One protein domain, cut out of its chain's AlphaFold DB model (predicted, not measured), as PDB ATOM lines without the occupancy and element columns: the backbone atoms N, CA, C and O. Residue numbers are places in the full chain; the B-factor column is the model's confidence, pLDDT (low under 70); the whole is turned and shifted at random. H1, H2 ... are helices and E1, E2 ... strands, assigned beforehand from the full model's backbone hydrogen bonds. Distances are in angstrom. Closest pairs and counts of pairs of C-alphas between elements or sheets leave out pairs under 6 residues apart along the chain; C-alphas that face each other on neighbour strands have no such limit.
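Overview. This is residues 8 to 91 of the 100 residues of an uncharacterized protein of Flavobacteriales bacterium (UniProt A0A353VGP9). What does the model look like at first sight? It is an elongated sheet of four antiparallel strands, curled like part of a barrel, whose two hairpins, E1 with E2 and E3 with E4, turn at opposite ends of the long axis. The short helix H2 sits at the open side between the edge strands E2 and E4, H1 lies beside the strands, and H3 grazes the sheet near the turn from E1 to E2. What is it made of? The printed part has 84 residues with four named strands and three named helices, along the chain E1 E2 H1 H2 H3 E3 E4, a mixed class; the sheet's order is E2 E1 E3 E4. How large is it? It is compact, with a radius of gyration of the C-alphas of 13.7 A, and spans 44 by 24 by 21 A.

Along the chain. Where do the strands run? E1 is residues 8 to 22, 35.1 A long, from C-alpha 8 at (-7.890, 41.595, 21.743), and bends by 71 degrees at residue 12. E2 is residues 29 to 35, 19.6 A; E3 is residues 70 to 80, 30.3 A; E4 is residues 86 to 90, 13.3 A, ending with C-alpha 90 at (7.859, 35.599, 22.676). Where are the helices? H1 is residues 39 to 42, H2 residues 47 to 50 and H3 residues 57 to 62, 8.6 A long from C-alpha 57 at (18.757, 21.170, 31.987).

Arrangement. How are the strands joined? E1 and E2 form a hairpin at 140 degrees, with N 16 and O 34 2.8 A apart. E1 and E3 are antiparallel at 134 degrees, with N 11 and O 75 2.8 A apart, and the hairpin E3 and E4 stands at 156 degrees, with N 76 and O 87 2.8 A apart. Where do the helices stand? H1 is on the sheet at a height of 7.1 A, over none of the strands, its closest C-alphas to E2 being Ala 41 and Phe 35, 4.5 A. H2 stands at the sheet's level, with C-alphas of Met 47 and Ile 31 5.5 A apart, its closest to E2, and of Leu 50 and Val 88 6.3 A apart, its closest to E4. H3 only grazes the sheet, with its residues 57 to 60. What of their backbones? In H3 every O i to N i+4 pair is within hydrogen-bond range; H1 and H2 are too short for such a pair, and of their O i to N i+3 pairs 0 of 1 in H1 and 1 of 1 in H2 are within range.

Size, cuts and confidence. Which C-alphas are farthest apart? Those of Ala 25 and Asp 80, at 44.2 A. Is anything cut or uncertain? The printed part has no cut and no long link, its mean pLDDT is 93.3, and no printed residue is under 70.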
ATOM      1  N   TRP A   8      -9.013  41.779  20.833       92.69
ATOM      2  CA  TRP A   8      -7.890  41.595  21.743       92.69
ATOM      3  C   TRP A   8      -7.243  42.926  22.092       92.69
ATOM      4  O   TRP A   8      -7.006  43.751  21.206       92.69
ATOM      5  N   ASP A   9      -6.864  43.074  23.356       94.56
ATOM      6  CA  ASP A   9      -5.919  44.097  23.783       94.56
ATOM      7  C   ASP A   9      -4.500  43.538  23.711       94.56
ATOM      8  O   ASP A   9      -4.220  42.431  24.179       94.56
ATOM      9  N   HIS A  10      -3.584  44.312  23.131       95.19
ATOM     10  CA  HIS A  10      -2.196  43.905  22.940       95.19
ATOM     11  C   HIS A  10      -1.256  44.712  23.831       95.19
ATOM     12  O   HIS A  10      -1.174  45.938  23.745       95.19
ATOM     13  N   TYR A  11      -0.466  44.002  24.627       96.44
ATOM     14  CA  TYR A  11       0.512  44.581  25.532       96.44
ATOM     15  C   TYR A  11       1.910  44.149  25.111       96.44
ATOM     16  O   TYR A  11       2.230  42.964  25.137       96.44
ATOM     17  N   GLN A  12       2.762  45.110  24.752       97.19
ATOM     18  CA  GLN A  12       4.200  44.856  24.664       97.19
ATOM     19  C   GLN A  12       4.762  44.702  26.075       97.19
ATOM     20  O   GLN A  12       4.645  45.624  26.894       97.19
ATOM     21  N   VAL A  13       5.361  43.546  26.343       96.88
ATOM     22  CA  VAL A  13       5.829  43.161  27.674       96.88
ATOM     23  C   VAL A  13       7.318  42.840  27.688       96.88
ATOM     24  O   VAL A  13       7.895  42.369  26.705       96.88
ATOM     25  N   GLU A  14       7.914  43.052  28.854       97.75
ATOM     26  CA  GLU A  14       9.184  42.454  29.246       97.75
ATOM     27  C   GLU A  14       8.902  41.361  30.278       97.75
ATOM     28  O   GLU A  14       8.089  41.543  31.186       97.75
ATOM     29  N   MET A  15       9.584  40.232  30.123       97.25
ATOM     30  CA  MET A  15       9.429  39.024  30.925       97.25
ATOM     31  C   MET A  15      10.782  38.674  31.531       97.25
ATOM     32  O   MET A  15      11.666  38.150  30.846       97.25
ATOM     33  N   ARG A  16      10.972  38.990  32.807       98.19
ATOM     34  CA  ARG A  16      12.228  38.744  33.513       98.19
ATOM     35  C   ARG A  16      12.224  37.348  34.115       98.19
ATOM     36  O   ARG A  16      11.302  37.001  34.839       98.19
ATOM     37  N   VAL A  17      13.278  36.572  33.890       98.00
ATOM     38  CA  VAL A  17      13.506  35.331  34.642       98.00
ATOM     39  C   VAL A  17      13.855  35.698  36.076       98.00
ATOM     40  O   VAL A  17      14.911  36.283  36.316       98.00
ATOM     41  N   ILE A  18      12.981  35.373  37.021       98.12
ATOM     42  CA  ILE A  18      13.204  35.678  38.440       98.12
ATOM     43  C   ILE A  18      13.697  34.479  39.239       98.12
ATOM     44  O   ILE A  18      14.310  34.667  40.281       98.12
ATOM     45  N   GLU A  19      13.436  33.267  38.758       97.56
ATOM     46  CA  GLU A  19      13.829  32.045  39.448       97.56
ATOM     47  C   GLU A  19      13.936  30.888  38.456       97.56
ATOM     48  O   GLU A  19      13.094  30.738  37.558       97.56
ATOM     49  N   ILE A  20      14.958  30.055  38.637       96.31
ATOM     50  CA  ILE A  20      15.097  28.776  37.940       96.31
ATOM     51  C   ILE A  20      15.190  27.662  38.983       96.31
ATOM     52  O   ILE A  20      16.159  27.575  39.735       96.31
ATOM     53  N   ARG A  21      14.199  26.767  39.005       94.81
ATOM     54  CA  ARG A  21      14.193  25.587  39.881       94.81
ATOM     55  C   ARG A  21      14.565  24.343  39.099       94.81
ATOM     56  O   ARG A  21      14.188  24.201  37.942       94.81
ATOM     57  N   PHE A  22      15.260  23.421  39.754       91.75
ATOM     58  CA  PHE A  22      15.584  22.114  39.197       91.75
ATOM     59  C   PHE A  22      15.250  21.011  40.185       91.75
ATOM     60  O   PHE A  22      15.645  21.076  41.349       91.75
ATOM     61  N   ASP A  23      14.610  19.959  39.689       88.56
ATOM     62  CA  ASP A  23      14.493  18.700  40.409       88.56
ATOM     63  C   ASP A  23      15.679  17.798  40.044       88.56
ATOM     64  O   ASP A  23      15.829  17.315  38.916       88.56
ATOM     65  N   SER A  24      16.552  17.566  41.025       79.06
ATOM     66  CA  SER A  24      17.730  16.712  40.873       79.06
ATOM     67  C   SER A  24      17.401  15.239  40.611       79.06
ATOM     68  O   SER A  24      18.255  14.539  40.077       79.06
ATOM     69  N   ALA A  25      16.205  14.761  40.972       84.56
ATOM     70  CA  ALA A  25      15.809  13.368  40.778       84.56
ATOM     71  C   ALA A  25      15.232  13.096  39.380       84.56
ATOM     72  O   ALA A  25      15.389  11.991  38.863       84.56
ATOM     73  N   SER A  26      14.588  14.090  38.757       82.88
ATOM     74  CA  SER A  26      13.873  13.927  37.479       82.88
ATOM     75  C   SER A  26      14.488  14.679  36.293       82.88
ATOM     76  O   SER A  26      13.989  14.558  35.175       82.88
ATOM     77  N   ASN A  27      15.567  15.444  36.506       83.69
ATOM     78  CA  ASN A  27      16.177  16.337  35.507       83.69
ATOM     79  C   ASN A  27      15.205  17.390  34.927       83.69
ATOM     80  O   ASN A  27      15.508  18.023  33.914       83.69
ATOM     81  N   SER A  28      14.050  17.584  35.566       89.69
ATOM     82  CA  SER A  28      13.083  18.608  35.192       89.69
ATOM     83  C   SER A  28      13.499  19.964  35.758       89.69
ATOM     84  O   SER A  28      14.130  20.056  36.818       89.69
ATOM     85  N   GLY A  29      13.184  21.017  35.014       91.62
ATOM     86  CA  GLY A  29      13.380  22.394  35.431       91.62
ATOM     87  C   GLY A  29      12.077  23.179  35.381       91.62
ATOM     88  O   GLY A  29      11.152  22.848  34.645       91.62
ATOM     89  N   GLU A  30      12.020  24.258  36.147       95.00
ATOM     90  CA  GLU A  30      10.959  25.256  36.075       95.00
ATOM     91  C   GLU A  30      11.602  26.636  35.955       95.00
ATOM     92  O   GLU A  30      12.530  26.963  36.692       95.00
ATOM     93  N   ILE A  31      11.106  27.448  35.024       96.44
ATOM     94  CA  ILE A  31      11.538  28.837  34.843       96.44
ATOM     95  C   ILE A  31      10.355  29.723  35.202       96.44
ATOM     96  O   ILE A  31       9.302  29.613  34.571       96.44
ATOM     97  N   PHE A  32      10.541  30.605  36.179       97.56
ATOM     98  CA  PHE A  32       9.537  31.580  36.586       97.56
ATOM     99  C   PHE A  32       9.842  32.939  35.962       97.56
ATOM    100  O   PHE A  32      10.967  33.442  36.034       97.56
ATOM    101  N   LEU A  33       8.820  33.519  35.341       97.81
ATOM    102  CA  LEU A  33       8.862  34.796  34.648       97.81
ATOM    103  C   LEU A  33       8.014  35.823  35.392       97.81
ATOM    104  O   LEU A  33       6.863  35.548  35.726       97.81
ATOM    105  N   ASP A  34       8.579  37.005  35.592       97.88
ATOM    106  CA  ASP A  34       7.889  38.192  36.083       97.88
ATOM    107  C   ASP A  34       7.611  39.146  34.921       97.88
ATOM    108  O   ASP A  34       8.513  39.464  34.137       97.88
ATOM    109  N   PHE A  35       6.355  39.560  34.784       97.75
ATOM    110  CA  PHE A  35       5.883  40.392  33.683       97.75
ATOM    111  C   PHE A  35       5.791  41.842  34.136       97.75
ATOM    112  O   PHE A  35       5.259  42.139  35.200       97.75
ATOM    113  N   ASN A  36       6.246  42.776  33.303       97.19
ATOM    114  CA  ASN A  36       6.161  44.198  33.644       97.19
ATOM    115  C   ASN A  36       4.765  44.819  33.425       97.19
ATOM    116  O   ASN A  36       4.501  45.909  33.932       97.19
ATOM    117  N   LYS A  37       3.907  44.185  32.616       94.81
ATOM    118  CA  LYS A  37       2.597  44.695  32.171       94.81
ATOM    119  C   LYS A  37       1.625  43.542  31.884       94.81
ATOM    120  O   LYS A  37       2.028  42.382  31.887       94.81
ATOM    121  N   SER A  38       0.384  43.908  31.541       94.19
ATOM    122  CA  SER A  38      -0.758  43.008  31.308       94.19
ATOM    123  C   SER A  38      -1.274  42.352  32.598       94.19
ATOM    124  O   SER A  38      -0.691  42.528  33.668       94.19
ATOM    125  N   SER A  39      -2.364  41.583  32.510       92.81
ATOM    126  CA  SER A  39      -2.865  40.756  33.621       92.81
ATOM    127  C   SER A  39      -1.835  39.746  34.158       92.81
ATOM    128  O   SER A  39      -1.986  39.221  35.260       92.81
ATOM    129  N   LEU A  40      -0.765  39.455  33.408       93.75
ATOM    130  CA  LEU A  40       0.300  38.557  33.856       93.75
ATOM    131  C   LEU A  40       1.286  39.211  34.834       93.75
ATOM    132  O   LEU A  40       2.034  38.481  35.477       93.75
ATOM    133  N   ALA A  41       1.265  40.538  34.993       94.94
ATOM    134  CA  ALA A  41       2.129  41.258  35.936       94.94
ATOM    135  C   ALA A  41       1.737  41.073  37.415       94.94
ATOM    136  O   ALA A  41       2.468  41.489  38.308       94.94
ATOM    137  N   GLU A  42       0.580  40.470  37.700       93.88
ATOM    138  CA  GLU A  42       0.088  40.297  39.072       93.88
ATOM    139  C   GLU A  42       0.858  39.232  39.865       93.88
ATOM    140  O   GLU A  42       0.914  39.292  41.094       93.88
ATOM    141  N   ALA A  43       1.419  38.232  39.178       95.69
ATOM    142  CA  ALA A  43       2.139  37.135  39.811       95.69
ATOM    143  C   ALA A  43       3.100  36.444  38.832       95.69
ATOM    144  O   ALA A  43       2.774  36.327  37.646       95.69
ATOM    145  N   PRO A  44       4.221  35.880  39.325       96.44
ATOM    146  CA  PRO A  44       5.130  35.107  38.491       96.44
ATOM    147  C   PRO A  44       4.451  33.923  37.802       96.44
ATOM    148  O   PRO A  44       3.628  33.223  38.396       96.44
ATOM    149  N   ARG A  45       4.841  33.662  36.553       95.69
ATOM    150  CA  ARG A  45       4.287  32.588  35.717       95.69
ATOM    151  C   ARG A  45       5.355  31.605  35.290       95.69
ATOM    152  O   ARG A  45       6.487  32.000  35.013       95.69
ATOM    153  N   LYS A  46       5.003  30.323  35.191       95.19
ATOM    154  CA  LYS A  46       5.935  29.320  34.671       95.19
ATOM    155  C   LYS A  46       6.032  29.449  33.157       95.19
ATOM    156  O   LYS A  46       5.019  29.504  32.469       95.19
ATOM    157  N   MET A  47       7.245  29.425  32.613       94.19
ATOM    158  CA  MET A  47       7.451  29.480  31.162       94.19
ATOM    159  C   MET A  47       6.738  28.331  30.432       94.19
ATOM    160  O   MET A  47       6.197  28.552  29.354       94.19
ATOM    161  N   SER A  48       6.700  27.137  31.025       91.44
ATOM    162  CA  SER A  48       6.029  25.960  30.458       91.44
ATOM    163  C   SER A  48       4.500  26.072  30.415       91.44
ATOM    164  O   SER A  48       3.868  25.384  29.625       91.44
ATOM    165  N   GLU A  49       3.890  26.938  31.232       90.62
ATOM    166  CA  GLU A  49       2.447  27.228  31.165       90.62
ATOM    167  C   GLU A  49       2.119  28.194  30.019       90.62
ATOM    168  O   GLU A  49       1.005  28.202  29.505       90.62
ATOM    169  N   LEU A  50       3.090  29.021  29.624       91.25
ATOM    170  CA  LEU A  50       2.925  30.055  28.598       91.25
ATOM    171  C   LEU A  50       3.396  29.603  27.218       91.25
ATOM    172  O   LEU A  50       3.016  30.181  26.201       91.25
ATOM    173  N   LYS A  51       4.282  28.611  27.184       86.38
ATOM    174  CA  LYS A  51       4.884  28.085  25.972       86.38
ATOM    175  C   LYS A  51       4.927  26.576  26.085       86.38
ATOM    176  O   LYS A  51       5.418  26.042  27.073       86.38
ATOM    177  N   ASP A  52       4.466  25.911  25.038       86.19
ATOM    178  CA  ASP A  52       4.474  24.458  24.912       86.19
ATOM    179  C   ASP A  52       5.912  23.920  24.743       86.19
ATOM    180  O   ASP A  52       6.363  23.578  23.646       86.19
ATOM    181  N   VAL A  53       6.681  23.942  25.834       88.12
ATOM    182  CA  VAL A  53       8.072  23.488  25.907       88.12
ATOM    183  C   VAL A  53       8.310  22.678  27.172       88.12
ATOM    184  O   VAL A  53       7.835  23.013  28.257       88.12
ATOM    185  N   VAL A  54       9.116  21.629  27.036       90.88
ATOM    186  CA  VAL A  54       9.679  20.911  28.178       90.88
ATOM    187  C   VAL A  54      10.899  21.676  28.669       90.88
ATOM    188  O   VAL A  54      11.860  21.868  27.924       90.88
ATOM    189  N   VAL A  55      10.857  22.095  29.930       92.56
ATOM    190  CA  VAL A  55      11.994  22.721  30.600       92.56
ATOM    191  C   VAL A  55      12.791  21.628  31.313       92.56
ATOM    192  O   VAL A  55      12.338  21.037  32.292       92.56
ATOM    193  N   ASP A  56      13.983  21.346  30.801       93.25
ATOM    194  CA  ASP A  56      14.998  20.481  31.403       93.25
ATOM    195  C   ASP A  56      16.357  21.214  31.427       93.25
ATOM    196  O   ASP A  56      16.474  22.368  30.992       93.25
ATOM    197  N   ARG A  57      17.402  20.577  31.974       90.88
ATOM    198  CA  ARG A  57      18.757  21.170  31.987       90.88
ATOM    199  C   ARG A  57      19.265  21.495  30.583       90.88
ATOM    200  O   ARG A  57      19.821  22.568  30.379       90.88
ATOM    201  N   GLU A  58      19.023  20.599  29.630       92.12
ATOM    202  CA  GLU A  58      19.440  20.759  28.235       92.12
ATOM    203  C   GLU A  58      18.791  22.005  27.613       92.12
ATOM    204  O   GLU A  58      19.478  22.818  27.001       92.12
ATOM    205  N   PHE A  59      17.491  22.220  27.829       93.69
ATOM    206  CA  PHE A  59      16.770  23.404  27.369       93.69
ATOM    207  C   PHE A  59      17.370  24.697  27.928       93.69
ATOM    208  O   PHE A  59      17.571  25.663  27.188       93.69
ATOM    209  N   ILE A  60      17.672  24.724  29.226       92.38
ATOM    210  CA  ILE A  60      18.241  25.905  29.885       92.38
ATOM    211  C   ILE A  60      19.645  26.206  29.354       92.38
ATOM    212  O   ILE A  60      19.945  27.361  29.053       92.38
ATOM    213  N   GLU A  61      20.475  25.180  29.171       92.44
ATOM    214  CA  GLU A  61      21.825  25.317  28.621       92.44
ATOM    215  C   GLU A  61      21.804  25.766  27.152       92.44
ATOM    216  O   GLU A  61      22.449  26.758  26.804       92.44
ATOM    217  N   LEU A  62      21.004  25.110  26.301       94.00
ATOM    218  CA  LEU A  62      20.887  25.427  24.872       94.00
ATOM    219  C   LEU A  62      20.414  26.860  24.623       94.00
ATOM    220  O   LEU A  62      20.877  27.513  23.691       94.00
ATOM    221  N   ASN A  63      19.501  27.356  25.459       94.06
ATOM    222  CA  ASN A  63      18.961  28.709  25.341       94.06
ATOM    223  C   ASN A  63      19.700  29.723  26.230       94.06
ATOM    224  O   ASN A  63      19.296  30.883  26.290       94.06
ATOM    225  N   SER A  64      20.782  29.311  26.908       94.62
ATOM    226  CA  SER A  64      21.577  30.160  27.809       94.62
ATOM    227  C   SER A  64      20.720  30.920  28.834       94.62
ATOM    228  O   SER A  64      20.937  32.108  29.101       94.62
ATOM    229  N   ILE A  65      19.720  30.237  29.397       94.69
ATOM    230  CA  ILE A  65      18.745  30.837  30.310       94.69
ATOM    231  C   ILE A  65      19.378  31.021  31.685       94.69
ATOM    232  O   ILE A  65      19.946  30.089  32.253       94.69
ATOM    233  N   LYS A  66      19.280  32.236  32.221       96.06
ATOM    234  CA  LYS A  66      19.784  32.603  33.547       96.06
ATOM    235  C   LYS A  66      18.778  33.499  34.253       96.06
ATOM    236  O   LYS A  66      18.028  34.222  33.597       96.06
ATOM    237  N   GLU A  67      18.791  33.470  35.580       97.00
ATOM    238  CA  GLU A  67      18.086  34.472  36.378       97.00
ATOM    239  C   GLU A  67      18.562  35.876  35.992       97.00
ATOM    240  O   GLU A  67      19.747  36.114  35.751       97.00
ATOM    241  N   GLY A  68      17.613  36.799  35.868       97.12
ATOM    242  CA  GLY A  68      17.830  38.144  35.355       97.12
ATOM    243  C   GLY A  68      17.748  38.284  33.833       97.12
ATOM    244  O   GLY A  68      17.649  39.423  33.376       97.12
ATOM    245  N   ASN A  69      17.729  37.194  33.047       97.38
ATOM    246  CA  ASN A  69      17.462  37.292  31.606       97.38
ATOM    247  C   ASN A  69      16.105  37.961  31.370       97.38
ATOM    248  O   ASN A  69      15.135  37.683  32.076       97.38
ATOM    249  N   ILE A  70      16.035  38.812  30.351       97.31
ATOM    250  CA  ILE A  70      14.805  39.492  29.950       97.31
ATOM    251  C   ILE A  70      14.417  38.984  28.566       97.31
ATOM    252  O   ILE A  70      15.198  39.077  27.619       97.31
ATOM    253  N   TYR A  71      13.204  38.454  28.467       96.19
ATOM    254  CA  TYR A  71      12.532  38.184  27.204       96.19
ATOM    255  C   TYR A  71      11.574  39.325  26.880       96.19
ATOM    256  O   TYR A  71      11.109  40.036  27.770       96.19
ATOM    257  N   THR A  72      11.263  39.483  25.603       97.50
ATOM    258  CA  THR A  72      10.308  40.480  25.114       97.50
ATOM    259  C   THR A  72       9.230  39.784  24.313       97.50
ATOM    260  O   THR A  72       9.416  38.661  23.831       97.50
ATOM    261  N   GLY A  73       8.073  40.420  24.218       96.00
ATOM    262  CA  GLY A  73       6.976  39.833  23.483       96.00
ATOM    263  C   GLY A  73       5.691  40.625  23.567       96.00
ATOM    264  O   GLY A  73       5.658  41.770  24.027       96.00
ATOM    265  N   VAL A  74       4.621  39.972  23.132       97.19
ATOM    266  CA  VAL A  74       3.267  40.513  23.153       97.19
ATOM    267  C   VAL A  74       2.360  39.565  23.921       97.19
ATOM    268  O   VAL A  74       2.285  38.375  23.608       97.19
ATOM    269  N   VAL A  75       1.644  40.107  24.903       96.19
ATOM    270  CA  VAL A  75       0.489  39.442  25.510       96.19
ATOM    271  C   VAL A  75      -0.759  39.989  24.833       96.19
ATOM    272  O   VAL A  75      -0.960  41.201  24.804       96.19
ATOM    273  N   SER A  76      -1.566  39.097  24.266       95.19
ATOM    274  CA  SER A  76      -2.886  39.422  23.722       95.19
ATOM    275  C   SER A  76      -3.941  38.904  24.688       95.19
ATOM    276  O   SER A  76      -3.946  37.712  24.992       95.19
ATOM    277  N   GLU A  77      -4.795  39.788  25.188       93.81
ATOM    278  CA  GLU A  77      -5.841  39.474  26.166       93.81
ATOM    279  C   GLU A  77      -7.205  39.663  25.512       93.81
ATOM    280  O   GLU A  77      -7.452  40.691  24.881       93.81
ATOM    281  N   LEU A  78      -8.057  38.640  25.592       93.62
ATOM    282  CA  LEU A  78      -9.353  38.639  24.925       93.62
ATOM    283  C   LEU A  78     -10.272  39.671  25.582       93.62
ATOM    284  O   LEU A  78     -10.513  39.616  26.787       93.62
ATOM    285  N   THR A  79     -10.817  40.584  24.783       90.62
ATOM    286  CA  THR A  79     -11.793  41.577  25.249       90.62
ATOM    287  C   THR A  79     -13.221  41.192  24.878       90.62
ATOM    288  O   THR A  79     -14.150  41.549  25.594       90.62
ATOM    289  N   ASP A  80     -13.404  40.494  23.751       89.19
ATOM    290  CA  ASP A  80     -14.713  40.060  23.254       89.19
ATOM    291  C   ASP A  80     -14.589  38.838  22.326       89.19
ATOM    292  O   ASP A  80     -13.595  38.697  21.606       89.19
ATOM    293  N   GLY A  81     -15.604  37.968  22.324       86.25
ATOM    294  CA  GLY A  81     -15.655  36.729  21.536       86.25
ATOM    295  C   GLY A  81     -15.500  35.444  22.364       86.25
ATOM    296  O   GLY A  81     -15.623  35.446  23.584       86.25
ATOM    297  N   ASN A  82     -15.255  34.315  21.687       86.00
ATOM    298  CA  ASN A  82     -15.149  32.975  22.297       86.00
ATOM    299  C   ASN A  82     -13.826  32.270  21.925       86.00
ATOM    300  O   ASN A  82     -13.807  31.081  21.602       86.00
ATOM    301  N   CYS A  83     -12.735  33.036  21.878       88.00
ATOM    302  CA  CYS A  83     -11.383  32.521  21.650       88.00
ATOM    303  C   CYS A  83     -10.684  32.160  22.971       88.00
ATOM    304  O   CYS A  83     -11.269  32.270  24.046       88.00
ATOM    305  N   GLU A  84      -9.422  31.730  22.890       85.38
ATOM    306  CA  GLU A  84      -8.552  31.613  24.066       85.38
ATOM    307  C   GLU A  84      -8.519  32.939  24.837       85.38
ATOM    308  O   GLU A  84      -8.464  34.003  24.242       85.38
ATOM    309  N   GLU A  85      -8.544  32.911  26.167       89.31
ATOM    310  CA  GLU A  85      -8.588  34.162  26.944       89.31
ATOM    311  C   GLU A  85      -7.288  34.969  26.834       89.31
ATOM    312  O   GLU A  85      -7.278  36.191  27.000       89.31
ATOM    313  N   ARG A  86      -6.165  34.288  26.575       90.69
ATOM    314  CA  ARG A  86      -4.843  34.906  26.550       90.69
ATOM    315  C   ARG A  86      -3.892  34.162  25.630       90.69
ATOM    316  O   ARG A  86      -3.738  32.952  25.748       90.69
ATOM    317  N   ILE A  87      -3.162  34.918  24.817       91.88
ATOM    318  CA  ILE A  87      -2.091  34.405  23.961       91.88
ATOM    319  C   ILE A  87      -0.798  35.147  24.300       91.88
ATOM    320  O   ILE A  87      -0.751  36.378  24.253       91.88
ATOM    321  N   VAL A  88       0.268  34.408  24.616       93.44
ATOM    322  CA  VAL A  88       1.598  34.976  24.883       93.44
ATOM    323  C   VAL A  88       2.545  34.626  23.745       93.44
ATOM    324  O   VAL A  88       2.793  33.457  23.455       93.44
ATOM    325  N   SER A  89       3.102  35.650  23.106       93.50
ATOM    326  CA  SER A  89       4.087  35.506  22.034       93.50
ATOM    327  C   SER A  89       5.434  36.039  22.492       93.50
ATOM    328  O   SER A  89       5.523  37.175  22.941       93.50
ATOM    329  N   PHE A  90       6.479  35.225  22.358       94.38
ATOM    330  CA  PHE A  90       7.859  35.599  22.676       94.38
ATOM    331  C   PHE A  90       8.582  35.997  21.389       94.38
ATOM    332  O   PHE A  90       8.530  35.244  20.414       94.38
ATOM    333  N   ASP A  91       9.324  37.102  21.411       94.62
ATOM    334  CA  ASP A  91      10.160  37.518  20.275       94.62
ATOM    335  C   ASP A  91      11.379  36.600  20.115       94.62
ATOM    336  O   ASP A  91      11.898  36.386  19.017       94.62
TER     337      ASP A  91